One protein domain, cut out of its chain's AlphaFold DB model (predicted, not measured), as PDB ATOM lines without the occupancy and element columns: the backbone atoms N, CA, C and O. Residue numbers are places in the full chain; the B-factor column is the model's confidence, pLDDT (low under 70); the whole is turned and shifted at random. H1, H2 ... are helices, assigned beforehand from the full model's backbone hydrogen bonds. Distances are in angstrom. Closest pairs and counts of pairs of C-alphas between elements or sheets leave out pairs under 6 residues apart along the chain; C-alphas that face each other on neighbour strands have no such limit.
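This is residues 30 to 116 of the 227 residues of the protein "prolyl 4-hydroxylase subunit alpha-2" of Drosophila albomicans (UniProt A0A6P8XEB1). A long, thin helical hairpin has H1 as one leg, H2 at the turn, and H3 and H4 folded back along H1. The printed part, 87 residues with four named helices, H1 to H4, is all helix. It is extended, radius of gyration of the C-alphas 20.4 A, spanning 66 by 20 by 13 A.

H1, residues 30 to 71, begins at C-alpha 30 (276.674, 246.533, 192.854) and runs 61.4 A. H2 is residues 73 to 78; H3, residues 80 to 102, runs 31.9 A. H4, residues 111 to 116, ends at C-alpha 116 (274.144, 253.620, 187.749).

H1 and H3 are near each other. H1 and H4, opposite ways, only just touch; their closest C-alphas, Gly 33 and Arg 116, are 6.2 A apart. O i to N i+4 pairs are within hydrogen-bond range throughout H2, 35 of 38 in H1, 15 of 19 in H3, 0 of 2 in H4; O i to N i+3, 0 of 3 in H4.

The printed part has no cut and no long link; residues 108 to 116 have pLDDT under 70.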
ATOM      1  N   VAL A  30     278.096 246.480 192.463       80.69
ATOM      2  CA  VAL A  30     276.674 246.533 192.854       80.69
ATOM      3  C   VAL A  30     276.511 247.242 194.196       80.69
ATOM      4  O   VAL A  30     275.673 248.130 194.314       80.69
ATOM      5  N   LEU A  31     277.349 246.894 195.176       82.81
ATOM      6  CA  LEU A  31     277.341 247.529 196.493       82.81
ATOM      7  C   LEU A  31     277.697 249.023 196.412       82.81
ATOM      8  O   LEU A  31     277.012 249.849 197.004       82.81
ATOM      9  N   GLU A  32     278.714 249.387 195.627       81.69
ATOM     10  CA  GLU A  32     279.073 250.789 195.372       81.69
ATOM     11  C   GLU A  32     277.907 251.563 194.731       81.69
ATOM     12  O   GLU A  32     277.652 252.717 195.078       81.69
ATOM     13  N   GLY A  33     277.160 250.924 193.823       80.00
ATOM     14  CA  GLY A  33     275.940 251.483 193.239       80.00
ATOM     15  C   GLY A  33     274.846 251.753 194.278       80.00
ATOM     16  O   GLY A  33     274.232 252.822 194.251       80.00
ATOM     17  N   GLU A  34     274.633 250.827 195.215       82.75
ATOM     18  CA  GLU A  34     273.683 250.997 196.320       82.75
ATOM     19  C   GLU A  34     274.108 252.131 197.269       82.75
ATOM     20  O   GLU A  34     273.299 253.007 197.578       82.75
ATOM     21  N   ASP A  35     275.381 252.189 197.669       85.38
ATOM     22  CA  ASP A  35     275.914 253.256 198.530       85.38
ATOM     23  C   ASP A  35     275.720 254.647 197.918       85.38
ATOM     24  O   ASP A  35     275.373 255.623 198.596       85.38
ATOM     25  N   HIS A  36     275.929 254.741 196.610       80.31
ATOM     26  CA  HIS A  36     275.673 255.944 195.845       80.31
ATOM     27  C   HIS A  36     274.194 256.338 195.860       80.31
ATOM     28  O   HIS A  36     273.886 257.455 196.278       80.31
ATOM     29  N   LEU A  37     273.290 255.414 195.520       82.31
ATOM     30  CA  LEU A  37     271.845 255.645 195.590       82.31
ATOM     31  C   LEU A  37     271.416 256.136 196.980       82.31
ATOM     32  O   LEU A  37     270.629 257.075 197.098       82.31
ATOM     33  N   LEU A  38     271.949 255.540 198.048       87.12
ATOM     34  CA  LEU A  38     271.638 255.945 199.418       87.12
ATOM     35  C   LEU A  38     272.088 257.379 199.721       87.12
ATOM     36  O   LEU A  38     271.375 258.108 200.414       87.12
ATOM     37  N   ASN A  39     273.248 257.806 199.222       86.06
ATOM     38  CA  ASN A  39     273.696 259.193 199.361       86.06
ATOM     39  C   ASN A  39     272.796 260.162 198.594       86.06
ATOM     40  O   ASN A  39     272.444 261.221 199.114       86.06
ATOM     41  N   ASP A  40     272.360 259.767 197.408       83.44
ATOM     42  CA  ASP A  40     271.496 260.576 196.558       83.44
ATOM     43  C   ASP A  40     270.098 260.743 197.180       83.44
ATOM     44  O   ASP A  40     269.570 261.855 197.258       83.44
ATOM     45  N   LEU A  41     269.549 259.675 197.769       86.38
ATOM     46  CA  LEU A  41     268.316 259.731 198.560       86.38
ATOM     47  C   LEU A  41     268.451 260.628 199.800       86.38
ATOM     48  O   LEU A  41     267.517 261.362 200.124       86.38
ATOM     49  N   ARG A  42     269.601 260.614 200.489       89.94
ATOM     50  CA  ARG A  42     269.859 261.527 201.622       89.94
ATOM     51  C   ARG A  42     269.839 262.987 201.169       89.94
ATOM     52  O   ARG A  42     269.156 263.798 201.789       89.94
ATOM     53  N   MET A  43     270.510 263.305 200.061       88.06
ATOM     54  CA  MET A  43     270.489 264.656 199.489       88.06
ATOM     55  C   MET A  43     269.072 265.079 199.085       88.06
ATOM     56  O   MET A  43     268.666 266.207 199.364       88.06
ATOM     57  N   TYR A  44     268.293 264.174 198.484       88.38
ATOM     58  CA  TYR A  44     266.895 264.444 198.146       88.38
ATOM     59  C   TYR A  44     266.057 264.800 199.377       88.38
ATOM     60  O   TYR A  44     265.339 265.804 199.376       88.38
ATOM     61  N   ILE A  45     266.180 264.003 200.445       92.19
ATOM     62  CA  ILE A  45     265.492 264.247 201.717       92.19
ATOM     63  C   ILE A  45     265.832 265.642 202.245       92.19
ATOM     64  O   ILE A  45     264.922 266.371 202.646       92.19
ATOM     65  N   ASP A  46     267.103 266.043 202.205       91.50
ATOM     66  CA  ASP A  46     267.536 267.357 202.679       91.50
ATOM     67  C   ASP A  46     266.922 268.502 201.860       91.50
ATOM     68  O   ASP A  46     266.417 269.474 202.434       91.50
ATOM     69  N   VAL A  47     266.896 268.382 200.529       90.69
ATOM     70  CA  VAL A  47     266.286 269.383 199.636       90.69
ATOM     71  C   VAL A  47     264.788 269.531 199.920       90.69
ATOM     72  O   VAL A  47     264.292 270.650 200.109       90.69
ATOM     73  N   VAL A  48     264.061 268.416 200.020       92.75
ATOM     74  CA  VAL A  48     262.619 268.419 200.315       92.75
ATOM     75  C   VAL A  48     262.349 268.966 201.721       92.75
ATOM     76  O   VAL A  48     261.444 269.785 201.913       92.75
ATOM     77  N   ALA A  49     263.154 268.587 202.717       94.94
ATOM     78  CA  ALA A  49     263.027 269.076 204.087       94.94
ATOM     79  C   ALA A  49     263.246 270.595 204.181       94.94
ATOM     80  O   ALA A  49     262.512 271.286 204.899       94.94
ATOM     81  N   GLN A  50     264.208 271.140 203.430       93.38
ATOM     82  CA  GLN A  50     264.425 272.584 203.336       93.38
ATOM     83  C   GLN A  50     263.229 273.299 202.702       93.38
ATOM     84  O   GLN A  50     262.766 274.307 203.245       93.38
ATOM     85  N   LYS A  51     262.669 272.762 201.609       93.88
ATOM     86  CA  LYS A  51     261.469 273.340 200.986       93.88
ATOM     87  C   LYS A  51     260.285 273.343 201.947       93.88
ATOM     88  O   LYS A  51     259.639 274.375 202.138       93.88
ATOM     89  N   LEU A  52     260.058 272.228 202.639       96.00
ATOM     90  CA  LEU A  52     259.018 272.113 203.658       96.00
ATOM     91  C   LEU A  52     259.215 273.126 204.796       96.00
ATOM     92  O   LEU A  52     258.248 273.738 205.256       96.00
ATOM     93  N   LYS A  53     260.458 273.346 205.239       96.69
ATOM     94  CA  LYS A  53     260.790 274.359 206.249       96.69
ATOM     95  C   LYS A  53     260.417 275.767 205.777       96.69
ATOM     96  O   LYS A  53     259.791 276.499 206.543       96.69
ATOM     97  N   HIS A  54     260.748 276.142 204.542       94.62
ATOM     98  CA  HIS A  54     260.375 277.450 203.993       94.62
ATOM     99  C   HIS A  54     258.856 277.627 203.908       94.62
ATOM    100  O   HIS A  54     258.334 278.646 204.362       94.62
ATOM    101  N   ILE A  55     258.135 276.615 203.419       95.69
ATOM    102  CA  ILE A  55     256.667 276.646 203.332       95.69
ATOM    103  C   ILE A  55     256.044 276.826 204.722       95.69
ATOM    104  O   ILE A  55     255.146 277.648 204.892       95.69
ATOM    105  N   ARG A  56     256.550 276.118 205.740       96.94
ATOM    106  CA  ARG A  56     256.078 276.258 207.127       96.94
ATOM    107  C   ARG A  56     256.275 277.669 207.682       96.94
ATOM    108  O   ARG A  56     255.397 278.158 208.390       96.94
ATOM    109  N   ILE A  57     257.394 278.326 207.369       95.50
ATOM    110  CA  ILE A  57     257.654 279.712 207.792       95.50
ATOM    111  C   ILE A  57     256.639 280.665 207.150       95.50
ATOM    112  O   ILE A  57     256.030 281.467 207.856       95.50
ATOM    113  N   ILE A  58     256.413 280.533 205.839       93.56
ATOM    114  CA  ILE A  58     255.450 281.359 205.095       93.56
ATOM    115  C   ILE A  58     254.027 281.151 205.627       93.56
ATOM    116  O   ILE A  58     253.304 282.121 205.854       93.56
ATOM    117  N   LEU A  59     253.634 279.898 205.873       95.25
ATOM    118  CA  LEU A  59     252.316 279.568 206.413       95.25
ATOM    119  C   LEU A  59     252.114 280.159 207.812       95.25
ATOM    120  O   LEU A  59     251.077 280.759 208.070       95.25
ATOM    121  N   LYS A  60     253.105 280.033 208.702       95.06
ATOM    122  CA  LYS A  60     253.028 280.584 210.063       95.06
ATOM    123  C   LYS A  60     252.778 282.095 210.050       95.06
ATOM    124  O   LYS A  60     251.916 282.583 210.774       95.06
ATOM    125  N   ASP A  61     253.515 282.811 209.211       90.25
ATOM    126  CA  ASP A  61     253.387 284.256 209.033       90.25
ATOM    127  C   ASP A  61     252.026 284.648 208.411       90.25
ATOM    128  O   ASP A  61     251.416 285.650 208.790       90.25
ATOM    129  N   ALA A  62     251.490 283.833 207.495       90.62
ATOM    130  CA  ALA A  62     250.154 284.029 206.929       90.62
ATOM    131  C   ALA A  62     249.029 283.820 207.956       90.62
ATOM    132  O   ALA A  62     248.146 284.672 208.049       90.62
ATOM    133  N   VAL A  63     249.094 282.748 208.752       92.81
ATOM    134  CA  VAL A  63     248.093 282.423 209.786       92.81
ATOM    135  C   VAL A  63     248.004 283.524 210.842       92.81
ATOM    136  O   VAL A  63     246.907 283.885 211.256       92.81
ATOM    137  N   GLN A  64     249.134 284.107 211.252       86.12
ATOM    138  CA  GLN A  64     249.126 285.207 212.220       86.12
ATOM    139  C   GLN A  64     248.312 286.413 211.716       86.12
ATOM    140  O   GLN A  64     247.504 286.965 212.456       86.12
ATOM    141  N   ARG A  65     248.470 286.788 210.440       84.56
ATOM    142  CA  ARG A  65     247.693 287.883 209.830       84.56
ATOM    143  C   ARG A  65     246.229 287.531 209.609       84.56
ATOM    144  O   ARG A  65     245.368 288.399 209.702       84.56
ATOM    145  N   GLU A  66     245.950 286.280 209.258       88.62
ATOM    146  CA  GLU A  66     244.584 285.799 209.056       88.62
ATOM    147  C   GLU A  66     243.767 285.916 210.346       88.62
ATOM    148  O   GLU A  66     242.636 286.390 210.305       88.62
ATOM    149  N   GLN A  67     244.355 285.571 211.494       89.56
ATOM    150  CA  GLN A  67     243.692 285.695 212.794       89.56
ATOM    151  C   GLN A  67     243.250 287.135 213.091       89.56
ATOM    152  O   GLN A  67     242.134 287.340 213.560       89.56
ATOM    153  N   GLU A  68     244.082 288.131 212.776       80.00
ATOM    154  CA  GLU A  68     243.730 289.550 212.924       80.00
ATOM    155  C   GLU A  68     242.593 289.962 211.975       80.00
ATOM    156  O   GLU A  68     241.696 290.709 212.366       80.00
ATOM    157  N   ALA A  69     242.595 289.447 210.742       86.81
ATOM    158  CA  ALA A  69     241.567 289.735 209.745       86.81
ATOM    159  C   ALA A  69     240.215 289.062 210.048       86.81
ATOM    160  O   ALA A  69     239.175 289.622 209.713       86.81
ATOM    161  N   LEU A  70     240.205 287.884 210.679       91.38
ATOM    162  CA  LEU A  70     238.977 287.146 211.006       91.38
ATOM    163  C   LEU A  70     238.133 287.817 212.102       91.38
ATOM    164  O   LEU A  70     236.925 287.597 212.148       91.38
ATOM    165  N   LEU A  71     238.748 288.625 212.972       90.25
ATOM    166  CA  LEU A  71     238.052 289.315 214.065       90.25
ATOM    167  C   LEU A  71     237.162 290.464 213.565       90.25
ATOM    168  O   LEU A  71     236.062 290.648 214.080       90.25
ATOM    169  N   ASP A  72     237.623 291.214 212.561       90.56
ATOM    170  CA  ASP A  72     236.855 292.262 211.876       90.56
ATOM    171  C   ASP A  72     237.326 292.399 210.416       90.56
ATOM    172  O   ASP A  72     238.191 293.226 210.108       90.56
ATOM    173  N   PRO A  73     236.768 291.600 209.489       91.75
ATOM    174  CA  PRO A  73     237.210 291.602 208.099       91.75
ATOM    175  C   PRO A  73     237.036 292.958 207.413       91.75
ATOM    176  O   PRO A  73     237.910 293.383 206.657       91.75
ATOM    177  N   LEU A  74     235.920 293.647 207.678       92.12
ATOM    178  CA  LEU A  74     235.596 294.923 207.041       92.12
ATOM    179  C   LEU A  74     236.498 296.043 207.563       92.12
ATOM    180  O   LEU A  74     237.036 296.804 206.756       92.12
ATOM    181  N   GLY A  75     236.723 296.125 208.876       92.00
ATOM    182  CA  GLY A  75     237.676 297.071 209.456       92.00
ATOM    183  C   GLY A  75     239.115 296.781 209.035       92.00
ATOM    184  O   GLY A  75     239.855 297.707 208.689       92.00
ATOM    185  N   PHE A  76     239.498 295.503 208.956       90.81
ATOM    186  CA  PHE A  76     240.825 295.093 208.508       90.81
ATOM    187  C   PHE A  76     241.114 295.575 207.084       90.81
ATOM    188  O   PHE A  76     242.140 296.215 206.866       90.81
ATOM    189  N   VAL A  77     240.217 295.331 206.120       91.75
ATOM    190  CA  VAL A  77     240.426 295.771 204.724       91.75
ATOM    191  C   VAL A  77     240.204 297.271 204.521       91.75
ATOM    192  O   VAL A  77     240.752 297.845 203.580       91.75
ATOM    193  N   SER A  78     239.444 297.926 205.401       94.62
ATOM    194  CA  SER A  78     239.263 299.383 205.360       94.62
ATOM    195  C   SER A  78     240.504 300.141 205.841       94.62
ATOM    196  O   SER A  78     240.682 301.300 205.475       94.62
ATOM    197  N   ASN A  79     241.391 299.502 206.617       93.44
ATOM    198  CA  ASN A  79     242.665 300.079 207.041       93.44
ATOM    199  C   ASN A  79     243.719 299.994 205.911       93.44
ATOM    200  O   ASN A  79     244.155 298.891 205.564       93.44
ATOM    201  N   PRO A  80     244.212 301.127 205.369       94.94
ATOM    202  CA  PRO A  80     245.218 301.135 204.302       94.94
ATOM    203  C   PRO A  80     246.530 300.418 204.654       94.94
ATOM    204  O   PRO A  80     247.178 299.864 203.764       94.94
ATOM    205  N   LEU A  81     246.911 300.379 205.938       92.94
ATOM    206  CA  LEU A  81     248.110 299.670 206.408       92.94
ATOM    207  C   LEU A  81     247.976 298.146 206.300       92.94
ATOM    208  O   LEU A  81     248.984 297.448 206.242       92.94
ATOM    209  N   ASN A  82     246.748 297.637 206.209       92.06
ATOM    210  CA  ASN A  82     246.453 296.223 206.015       92.06
ATOM    211  C   ASN A  82     246.136 295.912 204.545       92.06
ATOM    212  O   ASN A  82     246.655 294.938 203.988       92.06
ATOM    213  N   SER A  83     245.324 296.751 203.892       93.75
ATOM    214  CA  SER A  83     244.845 296.501 202.530       93.75
ATOM    215  C   SER A  83     245.922 296.669 201.462       93.75
ATOM    216  O   SER A  83     246.014 295.818 200.574       93.75
ATOM    217  N   PHE A  84     246.803 297.674 201.563       95.56
ATOM    218  CA  PHE A  84     247.904 297.818 200.604       95.56
ATOM    219  C   PHE A  84     248.853 296.605 200.626       95.56
ATOM    220  O   PHE A  84     249.061 296.000 199.565       95.56
ATOM    221  N   PRO A  85     249.394 296.164 201.782       93.88
ATOM    222  CA  PRO A  85     250.240 294.974 201.820       93.88
ATOM    223  C   PRO A  85     249.511 293.703 201.383       93.88
ATOM    224  O   PRO A  85     250.133 292.859 200.742       93.88
ATOM    225  N   LEU A  86     248.216 293.556 201.683       93.56
ATOM    226  CA  LEU A  86     247.415 292.422 201.215       93.56
ATOM    227  C   LEU A  86     247.377 292.357 199.682       93.56
ATOM    228  O   LEU A  86     247.775 291.341 199.111       93.56
ATOM    229  N   VAL A  87     246.979 293.447 199.020       95.94
ATOM    230  CA  VAL A  87     246.921 293.526 197.552       95.94
ATOM    231  C   VAL A  87     248.306 293.310 196.936       95.94
ATOM    232  O   VAL A  87     248.448 292.527 195.996       95.94
ATOM    233  N   ARG A  88     249.354 293.931 197.497       96.75
ATOM    234  CA  ARG A  88     250.738 293.741 197.032       96.75
ATOM    235  C   ARG A  88     251.164 292.276 197.113       96.75
ATOM    236  O   ARG A  88     251.692 291.767 196.130       96.75
ATOM    237  N   ARG A  89     250.943 291.598 198.248       95.12
ATOM    238  CA  ARG A  89     251.309 290.180 198.431       95.12
ATOM    239  C   ARG A  89     250.580 289.288 197.431       95.12
ATOM    240  O   ARG A  89     251.223 288.481 196.768       95.12
ATOM    241  N   MET A  90     249.270 289.475 197.271       94.88
ATOM    242  CA  MET A  90     248.476 288.691 196.319       94.88
ATOM    243  C   MET A  90     248.941 288.884 194.872       94.88
ATOM    244  O   MET A  90     248.944 287.934 194.098       94.88
ATOM    245  N   HIS A  91     249.375 290.093 194.508       96.50
ATOM    246  CA  HIS A  91     249.828 290.382 193.150       96.50
ATOM    247  C   HIS A  91     251.303 290.028 192.888       96.50
ATOM    248  O   HIS A  91     251.639 289.597 191.788       96.50
ATOM    249  N   LYS A  92     252.203 290.239 193.857       95.31
ATOM    250  CA  LYS A  92     253.659 290.093 193.677       95.31
ATOM    251  C   LYS A  92     254.226 288.814 194.280       95.31
ATOM    252  O   LYS A  92     255.049 288.166 193.641       95.31
ATOM    253  N   ASP A  93     253.791 288.447 195.480       94.62
ATOM    254  CA  ASP A  93     254.434 287.378 196.246       94.62
ATOM    255  C   ASP A  93     253.823 286.016 195.915       94.62
ATOM    256  O   ASP A  93     254.550 285.040 195.754       94.62
ATOM    257  N   VAL A  94     252.497 285.944 195.756       94.88
ATOM    258  CA  VAL A  94     251.797 284.683 195.455       94.88
ATOM    259  C   VAL A  94     252.275 284.040 194.146       94.88
ATOM    260  O   VAL A  94     252.540 282.838 194.172       94.88
ATOM    261  N   PRO A  95     252.481 284.767 193.025       95.81
ATOM    262  CA  PRO A  95     253.054 284.160 191.821       95.81
ATOM    263  C   PRO A  95     254.462 283.587 192.042       95.81
ATOM    264  O   PRO A  95     254.765 282.494 191.566       95.81
ATOM    265  N   ALA A  96     255.313 284.285 192.800       93.56
ATOM    266  CA  ALA A  96     256.658 283.811 193.119       93.56
ATOM    267  C   ALA A  96     256.622 282.561 194.014       93.56
ATOM    268  O   ALA A  96     257.333 281.592 193.746       93.56
ATOM    269  N   LEU A  97     255.750 282.550 195.027       94.06
ATOM    270  CA  LEU A  97     255.509 281.384 195.875       94.06
ATOM    271  C   LEU A  97     254.993 280.199 195.054       94.06
ATOM    272  O   LEU A  97     255.477 279.087 195.219       94.06
ATOM    273  N   TYR A  98     254.051 280.426 194.142       94.19
ATOM    274  CA  TYR A  98     253.515 279.371 193.289       94.19
ATOM    275  C   TYR A  98     254.591 278.761 192.381       94.19
ATOM    276  O   TYR A  98     254.688 277.539 192.279       94.19
ATOM    277  N   ASN A  99     255.458 279.590 191.792       93.00
ATOM    278  CA  ASN A  99     256.603 279.113 191.015       93.00
ATOM    279  C   ASN A  99     257.598 278.322 191.877       93.00
ATOM    280  O   ASN A  99     258.114 277.298 191.439       93.00
ATOM    281  N   TYR A 100     257.838 278.758 193.116       91.50
ATOM    282  CA  TYR A 100     258.668 278.024 194.071       91.50
ATOM    283  C   TYR A 100     258.068 276.660 194.442       91.50
ATOM    284  O   TYR A 100     258.785 275.663 194.486       91.50
ATOM    285  N   LEU A 101     256.752 276.597 194.671       91.31
ATOM    286  CA  LEU A 101     256.042 275.353 194.980       91.31
ATOM    287  C   LEU A 101     256.074 274.365 193.810       91.31
ATOM    288  O   LEU A 101     256.243 273.173 194.047       91.31
ATOM    289  N   LYS A 102     255.960 274.863 192.574       91.00
ATOM    290  CA  LYS A 102     256.007 274.057 191.347       91.00
ATOM    291  C   LYS A 102     257.368 273.462 191.017       91.00
ATOM    292  O   LYS A 102     257.409 272.513 190.248       91.00
ATOM    293  N   ARG A 103     258.460 274.040 191.522       87.69
ATOM    294  CA  ARG A 103     259.805 273.535 191.235       87.69
ATOM    295  C   ARG A 103     259.926 272.105 191.752       87.69
ATOM    296  O   ARG A 103     259.774 271.904 192.959       87.69
ATOM    297  N   GLU A 104     260.219 271.177 190.847       84.69
ATOM    298  CA  GLU A 104     260.538 269.799 191.196       84.69
ATOM    299  C   GLU A 104     261.842 269.761 191.992       84.69
ATOM    300  O   GLU A 104     262.852 270.384 191.660       84.69
ATOM    301  N   GLU A 105     261.796 269.069 193.114       82.62
ATOM    302  CA  GLU A 105     262.949 268.747 193.922       82.62
ATOM    303  C   GLU A 105     263.690 267.598 193.244       82.62
ATOM    304  O   GLU A 105     263.072 266.643 192.782       82.62
ATOM    305  N   GLY A 106     265.018 267.666 193.205       70.31
ATOM    306  CA  GLY A 106     265.817 266.571 192.662       70.31
ATOM    307  C   GLY A 106     265.855 266.482 191.135       70.31
ATOM    308  O   GLY A 106     266.204 265.429 190.621       70.31
ATOM    309  N   GLU A 107     265.572 267.563 190.401       71.25
ATOM    310  CA  GLU A 107     265.821 267.625 188.948       71.25
ATOM    311  C   GLU A 107     267.304 267.332 188.628       71.25
ATOM    312  O   GLU A 107     267.611 266.500 187.779       71.25
ATOM    313  N   ASP A 108     268.232 267.871 189.429       61.88
ATOM    314  CA  ASP A 108     269.668 267.547 189.353       61.88
ATOM    315  C   ASP A 108     269.985 266.096 189.763       61.88
ATOM    316  O   ASP A 108     271.028 265.550 189.402       61.88
ATOM    317  N   LEU A 109     269.077 265.448 190.502       62.97
ATOM    318  CA  LEU A 109     269.192 264.036 190.852       62.97
ATOM    319  C   LEU A 109     268.720 263.121 189.711       62.97
ATOM    320  O   LEU A 109     268.953 261.923 189.778       62.97
ATOM    321  N   GLN A 110     268.102 263.627 188.636       59.91
ATOM    322  CA  GLN A 110     267.712 262.775 187.503       59.91
ATOM    323  C   GLN A 110     268.926 262.207 186.752       59.91
ATOM    324  O   GLN A 110     268.877 261.072 186.286       59.91
ATOM    325  N   GLN A 111     270.064 262.913 186.744       53.34
ATOM    326  CA  GLN A 111     271.324 262.395 186.183       53.34
ATOM    327  C   GLN A 111     271.880 261.164 186.926       53.34
ATOM    328  O   GLN A 111     272.762 260.478 186.414       53.34
ATOM    329  N   ILE A 112     271.367 260.863 188.122       52.88
ATOM    330  CA  ILE A 112     271.792 259.728 188.954       52.88
ATOM    331  C   ILE A 112     271.175 258.414 188.462       52.88
ATOM    332  O   ILE A 112     271.786 257.355 188.616       52.88
ATOM    333  N   SER A 113     269.997 258.484 187.832       53.06
ATOM    334  CA  SER A 113     269.263 257.326 187.313       53.06
ATOM    335  C   SER A 113     269.977 256.670 186.128       53.06
ATOM    336  O   SER A 113     270.073 255.445 186.061       53.06
ATOM    337  N   ASP A 114     270.529 257.474 185.220       53.28
ATOM    338  CA  ASP A 114     270.866 256.983 183.880       53.28
ATOM    339  C   ASP A 114     272.183 256.195 183.816       53.28
ATOM    340  O   ASP A 114     272.302 255.274 183.019       53.28
ATOM    341  N   TYR A 115     273.174 256.494 184.664       52.47
ATOM    342  CA  TYR A 115     274.483 255.819 184.589       52.47
ATOM    343  C   TYR A 115     274.626 254.610 185.531       52.47
ATOM    344  O   TYR A 115     275.437 253.719 185.281       52.47
ATOM    345  N   ARG A 116     273.883 254.571 186.647       56.47
ATOM    346  CA  ARG A 116     274.144 253.620 187.749       56.47
ATOM    347  C   ARG A 116     273.186 252.435 187.806       56.47
ATOM    348  O   ARG A 116     273.581 251.374 188.281       56.47
TER     349      ARG A 116